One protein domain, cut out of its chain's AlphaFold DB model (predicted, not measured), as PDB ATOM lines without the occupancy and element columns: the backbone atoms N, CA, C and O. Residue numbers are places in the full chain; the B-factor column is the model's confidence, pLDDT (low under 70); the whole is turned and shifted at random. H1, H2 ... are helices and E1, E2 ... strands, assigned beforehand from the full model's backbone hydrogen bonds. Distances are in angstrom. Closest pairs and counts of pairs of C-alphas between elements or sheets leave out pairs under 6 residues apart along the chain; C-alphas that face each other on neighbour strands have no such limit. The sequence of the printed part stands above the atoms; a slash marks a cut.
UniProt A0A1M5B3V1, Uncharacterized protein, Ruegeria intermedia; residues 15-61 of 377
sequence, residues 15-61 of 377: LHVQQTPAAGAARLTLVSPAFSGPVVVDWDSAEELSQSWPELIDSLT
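AT A GLANCE: This is residues 15 to 61 of the 377 residues of an uncharacterized protein of Ruegeria intermedia (UniProt A0A1M5B3V1). A two-stranded hairpin, E1 and E2, is followed by a long link, residues 32 to 52, which first folds back so that residues 39 to 40 pair beside residues 29 to 30 of E2 and then runs off to one short helix, H1, well away from E1. Residues 44 to 50 and 52 to 58 stand free, and the latter include 53 to 58 of H1. The printed part has 47 residues with two named strands and then one named helix, in the order E1, E2, H1; the sheet, E1 - E2, is antiparallel. The class is mixed, helices and strands, with under half of the residues in named elements. The whole is loose, with a radius of gyration of the C-alphas of 13.4 A and spans of 36 by 29 by 16 A.

IN THESE COORDINATES: E1 is residues 15 to 20, 16.6 A from first to last C-alpha, beginning with C-alpha 15 at (164.477, 281.375, 386.437). E2 is residues 25 to 31, 19.5 A long, from C-alpha 25 at (152.307, 274.392, 378.186). H1 is residues 53 to 60, 10.6 A long, ending with C-alpha 60 at (172.498, 292.321, 373.317).

HOW THE PARTS SIT: E1 and E2 are a hairpin of antiparallel neighbours, their directions 158 degrees apart. The C-alphas of Gln 19 and Ala 26 face each other at 4.2 A. N 16 and O 29 are within hydrogen-bond range at 2.8 A, and N 27 and O 18 at 2.8 A. Residues 29 to 30 of E2 also pair with residues 39 to 40, antiparallel. E1 and H1 are apart. In H1 every O i to N i+4 pair is within hydrogen-bond range.

THE WHOLE: The two C-alphas farthest apart, those of Ala 22 and Thr 61, are 38.4 A apart. The printed part has no cut. The link from E1 to E2 is tight, with 4 residues, and the link from E2 to H1 is long, with 21. The mean pLDDT of the printed part is 78.0; residues 21 to 25 and residue 34 are under 70.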
ATOM      1  N   LEU A  15     165.352 281.886 387.488       86.44
ATOM      2  CA  LEU A  15     164.477 281.375 386.437       86.44
ATOM      3  C   LEU A  15     163.607 280.250 386.999       86.44
ATOM      4  O   LEU A  15     164.101 279.183 387.360       86.44
ATOM      5  N   HIS A  16     162.301 280.487 387.035       86.12
ATOM      6  CA  HIS A  16     161.295 279.520 387.455       86.12
ATOM      7  C   HIS A  16     160.623 278.915 386.224       86.12
ATOM      8  O   HIS A  16     160.139 279.640 385.353       86.12
ATOM      9  N   VAL A  17     160.574 277.584 386.165       84.81
ATOM     10  CA  VAL A  17     159.897 276.833 385.099       84.81
ATOM     11  C   VAL A  17     158.752 276.040 385.714       84.81
ATOM     12  O   VAL A  17     158.980 275.165 386.548       84.81
ATOM     13  N   GLN A  18     157.518 276.321 385.299       81.88
ATOM     14  CA  GLN A  18     156.334 275.587 385.741       81.88
ATOM     15  C   GLN A  18     155.662 274.916 384.544       81.88
ATOM     16  O   GLN A  18     155.157 275.590 383.651       81.88
ATOM     17  N   GLN A  19     155.623 273.585 384.526       77.19
ATOM     18  CA  GLN A  19     154.950 272.824 383.474       77.19
ATOM     19  C   GLN A  19     153.572 272.361 383.950       77.19
ATOM     20  O   GLN A  19     153.442 271.855 385.064       77.19
ATOM     21  N   THR A  20     152.549 272.503 383.102       72.00
ATOM     22  CA  THR A  20     151.203 271.971 383.375       72.00
ATOM     23  C   THR A  20     150.951 270.767 382.457       72.00
ATOM     24  O   THR A  20     150.621 270.963 381.285       72.00
ATOM     25  N   PRO A  21     151.102 269.516 382.941       54.94
ATOM     26  CA  PRO A  21     151.195 268.330 382.079       54.94
ATOM     27  C   PRO A  21     149.975 268.088 381.183       54.94
ATOM     28  O   PRO A  21     150.118 267.601 380.069       54.94
ATOM     29  N   ALA A  22     148.776 268.451 381.646       58.91
ATOM     30  CA  ALA A  22     147.533 268.228 380.909       58.91
ATOM     31  C   ALA A  22     147.300 269.217 379.750       58.91
ATOM     32  O   ALA A  22     146.453 268.958 378.902       58.91
ATOM     33  N   ALA A  23     148.028 270.340 379.713       62.16
ATOM     34  CA  ALA A  23     147.826 271.417 378.738       62.16
ATOM     35  C   ALA A  23     148.990 271.572 377.744       62.16
ATOM     36  O   ALA A  23     148.933 272.431 376.874       62.16
ATOM     37  N   GLY A  24     150.065 270.785 377.885       59.47
ATOM     38  CA  GLY A  24     151.244 270.871 377.012       59.47
ATOM     39  C   GLY A  24     152.048 272.175 377.125       59.47
ATOM     40  O   GLY A  24     153.024 272.337 376.404       59.47
ATOM     41  N   ALA A  25     151.681 273.083 378.034       65.38
ATOM     42  CA  ALA A  25     152.307 274.392 378.186       65.38
ATOM     43  C   ALA A  25     153.297 274.431 379.364       65.38
ATOM     44  O   ALA A  25     153.040 273.890 380.450       65.38
ATOM     45  N   ALA A  26     154.421 275.116 379.154       74.25
ATOM     46  CA  ALA A  26     155.379 275.482 380.188       74.25
ATOM     47  C   ALA A  26     155.355 277.000 380.383       74.25
ATOM     48  O   ALA A  26     155.351 277.750 379.418       74.25
ATOM     49  N   ARG A  27     155.355 277.469 381.626       81.75
ATOM     50  CA  ARG A  27     155.471 278.884 381.972       81.75
ATOM     51  C   ARG A  27     156.889 279.151 382.460       81.75
ATOM     52  O   ARG A  27     157.326 278.521 383.421       81.75
ATOM     53  N   LEU A  28     157.579 280.089 381.814       84.06
ATOM     54  CA  LEU A  28     158.856 280.624 382.290       84.06
ATOM     55  C   LEU A  28     158.602 281.935 383.027       84.06
ATOM     56  O   LEU A  28     157.849 282.790 382.558       84.06
ATOM     57  N   THR A  29     159.194 282.090 384.206       86.19
ATOM     58  CA  THR A  29     159.114 283.323 384.993       86.19
ATOM     59  C   THR A  29     160.494 283.687 385.515       86.19
ATOM     60  O   THR A  29     161.123 282.910 386.225       86.19
ATOM     61  N   LEU A  30     160.960 284.875 385.148       86.06
ATOM     62  CA  LEU A  30     162.198 285.472 385.623       86.06
ATOM     63  C   LEU A  30     161.885 286.384 386.811       86.06
ATOM     64  O   LEU A  30     161.002 287.242 386.732       86.06
ATOM     65  N   VAL A  31     162.614 286.204 387.907       85.62
ATOM     66  CA  VAL A  31     162.461 286.995 389.133       85.62
ATOM     67  C   VAL A  31     163.825 287.536 389.541       85.62
ATOM     68  O   VAL A  31     164.804 286.799 389.587       85.62
ATOM     69  N   SER A  32     163.891 288.831 389.832       83.06
ATOM     70  CA  SER A  32     165.075 289.501 390.368       83.06
ATOM     71  C   SER A  32     164.623 290.697 391.210       83.06
ATOM     72  O   SER A  32     163.635 291.335 390.828       83.06
ATOM     73  N   PRO A  33     165.309 291.029 392.321       79.12
ATOM     74  CA  PRO A  33     165.067 292.265 393.066       79.12
ATOM     75  C   PRO A  33     165.172 293.527 392.198       79.12
ATOM     76  O   PRO A  33     164.470 294.502 392.452       79.12
ATOM     77  N   ALA A  34     165.985 293.488 391.141       69.75
ATOM     78  CA  ALA A  34     166.154 294.598 390.212       69.75
ATOM     79  C   ALA A  34     165.122 294.634 389.059       69.75
ATOM     80  O   ALA A  34     165.218 295.482 388.169       69.75
ATOM     81  N   PHE A  35     164.114 293.750 389.044       77.06
ATOM     82  CA  PHE A  35     162.941 293.903 388.175       77.06
ATOM     83  C   PHE A  35     161.814 294.619 388.928       77.06
ATOM     84  O   PHE A  35     161.577 294.364 390.104       77.06
ATOM     85  N   SER A  36     161.040 295.461 388.240       75.25
ATOM     86  CA  SER A  36     159.834 296.087 388.815       75.25
ATOM     87  C   SER A  36     158.708 295.085 389.125       75.25
ATOM     88  O   SER A  36     157.719 295.437 389.765       75.25
ATOM     89  N   GLY A  37     158.858 293.836 388.678       82.31
ATOM     90  CA  GLY A  37     158.002 292.693 388.965       82.31
ATOM     91  C   GLY A  37     158.494 291.442 388.222       82.31
ATOM     92  O   GLY A  37     159.421 291.535 387.414       82.31
ATOM     93  N   PRO A  38     157.893 290.266 388.467       83.38
ATOM     94  CA  PRO A  38     158.229 289.047 387.739       83.38
ATOM     95  C   PRO A  38     157.996 289.211 386.234       83.38
ATOM     96  O   PRO A  38     156.917 289.633 385.813       83.38
ATOM     97  N   VAL A  39     158.982 288.836 385.421       83.44
ATOM     98  CA  VAL A  39     158.853 288.822 383.960       83.44
ATOM     99  C   VAL A  39     158.391 287.436 383.540       83.44
ATOM    100  O   VAL A  39     159.068 286.442 383.791       83.44
ATOM    101  N   VAL A  40     157.220 287.358 382.917       84.19
ATOM    102  CA  VAL A  40     156.630 286.100 382.448       84.19
ATOM    103  C   VAL A  40     156.770 286.049 380.937       84.19
ATOM    104  O   VAL A  40     156.399 287.006 380.262       84.19
ATOM    105  N   VAL A  41     157.297 284.942 380.416       79.50
ATOM    106  CA  VAL A  41     157.343 284.719 378.966       79.50
ATOM    107  C   VAL A  41     155.943 284.326 378.503       79.50
ATOM    108  O   VAL A  41     155.395 283.327 378.974       79.50
ATOM    109  N   ASP A  42     155.369 285.132 377.616       78.88
ATOM    110  CA  ASP A  42     154.128 284.822 376.914       78.88
ATOM    111  C   ASP A  42     154.462 284.161 375.579       78.88
ATOM    112  O   ASP A  42     154.952 284.815 374.664       78.88
ATOM    113  N   TRP A  43     154.224 282.857 375.486       76.50
ATOM    114  CA  TRP A  43     154.519 282.079 374.286       76.50
ATOM    115  C   TRP A  43     153.533 282.326 373.147       76.50
ATOM    116  O   TRP A  43     153.900 282.122 371.996       76.50
ATOM    117  N   ASP A  44     152.309 282.770 373.449       76.38
ATOM    118  CA  ASP A  44     151.264 282.959 372.437       76.38
ATOM    119  C   ASP A  44     151.481 284.252 371.634       76.38
ATOM    120  O   ASP A  44     151.021 284.370 370.498       76.38
ATOM    121  N   SER A  45     152.190 285.224 372.219       77.00
ATOM    122  CA  SER A  45     152.536 286.501 371.587       77.00
ATOM    123  C   SER A  45     154.040 286.704 371.369       77.00
ATOM    124  O   SER A  45     154.447 287.771 370.900       77.00
ATOM    125  N   ALA A  46     154.866 285.704 371.697       76.12
ATOM    126  CA  ALA A  46     156.306 285.766 371.492       76.12
ATOM    127  C   ALA A  46     156.644 285.827 369.999       76.12
ATOM    128  O   ALA A  46     156.148 285.044 369.190       76.12
ATOM    129  N   GLU A  47     157.531 286.750 369.648       82.00
ATOM    130  CA  GLU A  47     158.115 286.808 368.315       82.00
ATOM    131  C   GLU A  47     159.195 285.731 368.187       82.00
ATOM    132  O   GLU A  47     160.108 285.643 369.013       82.00
ATOM    133  N   GLU A  48     159.086 284.905 367.150       81.88
ATOM    134  CA  GLU A  48     160.097 283.906 366.832       81.88
ATOM    135  C   GLU A  48     161.238 284.592 366.071       81.88
ATOM    136  O   GLU A  48     161.070 285.056 364.942       81.88
ATOM    137  N   LEU A  49     162.405 284.694 366.706       83.31
ATOM    138  CA  LEU A  49     163.587 285.290 366.093       83.31
ATOM    139  C   LEU A  49     164.330 284.217 365.295       83.31
ATOM    140  O   LEU A  49     164.656 283.154 365.818       83.31
ATOM    141  N   SER A  50     164.634 284.500 364.028       86.38
ATOM    142  CA  SER A  50     165.414 283.607 363.153       86.38
ATOM    143  C   SER A  50     166.918 283.606 363.455       86.38
ATOM    144  O   SER A  50     167.679 282.891 362.804       86.38
ATOM    145  N   GLN A  51     167.344 284.418 364.424       86.75
ATOM    146  CA  GLN A  51     168.726 284.557 364.858       86.75
ATOM    147  C   GLN A  51     169.143 283.366 365.720       86.75
ATOM    148  O   GLN A  51     168.387 282.853 366.546       86.75
ATOM    149  N   SER A  52     170.388 282.943 365.558       88.12
ATOM    150  CA  SER A  52     171.017 281.988 366.455       88.12
ATOM    151  C   SER A  52     171.235 282.599 367.846       88.12
ATOM    152  O   SER A  52     171.339 283.814 368.016       88.12
ATOM    153  N   TRP A  53     171.347 281.743 368.865       79.50
ATOM    154  CA  TRP A  53     171.671 282.184 370.226       79.50
ATOM    155  C   TRP A  53     172.930 283.069 370.311       79.50
ATOM    156  O   TRP A  53     172.866 284.086 371.002       79.50
ATOM    157  N   PRO A  54     174.044 282.747 369.621       81.69
ATOM    158  CA  PRO A  54     175.209 283.628 369.561       81.69
ATOM    159  C   PRO A  54     174.902 285.012 368.981       81.69
ATOM    160  O   PRO A  54     175.269 286.005 369.591       81.69
ATOM    161  N   GLU A  55     174.160 285.100 367.872       80.56
ATOM    162  CA  GLU A  55     173.799 286.388 367.252       80.56
ATOM    163  C   GLU A  55     172.911 287.243 368.166       80.56
ATOM    164  O   GLU A  55     173.054 288.463 368.207       80.56
ATOM    165  N   LEU A  56     172.012 286.613 368.932       79.88
ATOM    166  CA  LEU A  56     171.193 287.307 369.925       79.88
ATOM    167  C   LEU A  56     172.042 287.854 371.070       79.88
ATOM    168  O   LEU A  56     171.886 289.016 371.440       79.88
ATOM    169  N   ILE A  57     172.950 287.042 371.613       74.69
ATOM    170  CA  ILE A  57     173.868 287.467 372.677       74.69
ATOM    171  C   ILE A  57     174.766 288.604 372.185       74.69
ATOM    172  O   ILE A  57     174.899 289.604 372.889       74.69
ATOM    173  N   ASP A  58     175.313 288.502 370.975       73.75
ATOM    174  CA  ASP A  58     176.128 289.559 370.372       73.75
ATOM    175  C   ASP A  58     175.310 290.842 370.176       73.75
ATOM    176  O   ASP A  58     175.772 291.919 370.537       73.75
ATOM    177  N   SER A  59     174.057 290.743 369.716       74.19
ATOM    178  CA  SER A  59     173.174 291.910 369.547       74.19
ATOM    179  C   SER A  59     172.774 292.590 370.864       74.19
ATOM    180  O   SER A  59     172.427 293.771 370.881       74.19
ATOM    181  N   LEU A  60     172.802 291.840 371.970       74.75
ATOM    182  CA  LEU A  60     172.498 292.321 373.317       74.75
ATOM    183  C   LEU A  60     173.756 292.735 374.089       74.75
ATOM    184  O   LEU A  60     173.641 293.361 375.145       74.75
ATOM    185  N   THR A  61     174.944 292.396 373.582       71.25
ATOM    186  CA  THR A  61     176.217 292.810 374.165       71.25
ATOM    187  C   THR A  61     176.429 294.276 373.804       71.25
ATOM    188  O   THR A  61     176.536 294.602 372.623       71.25
TER     189      THR A  61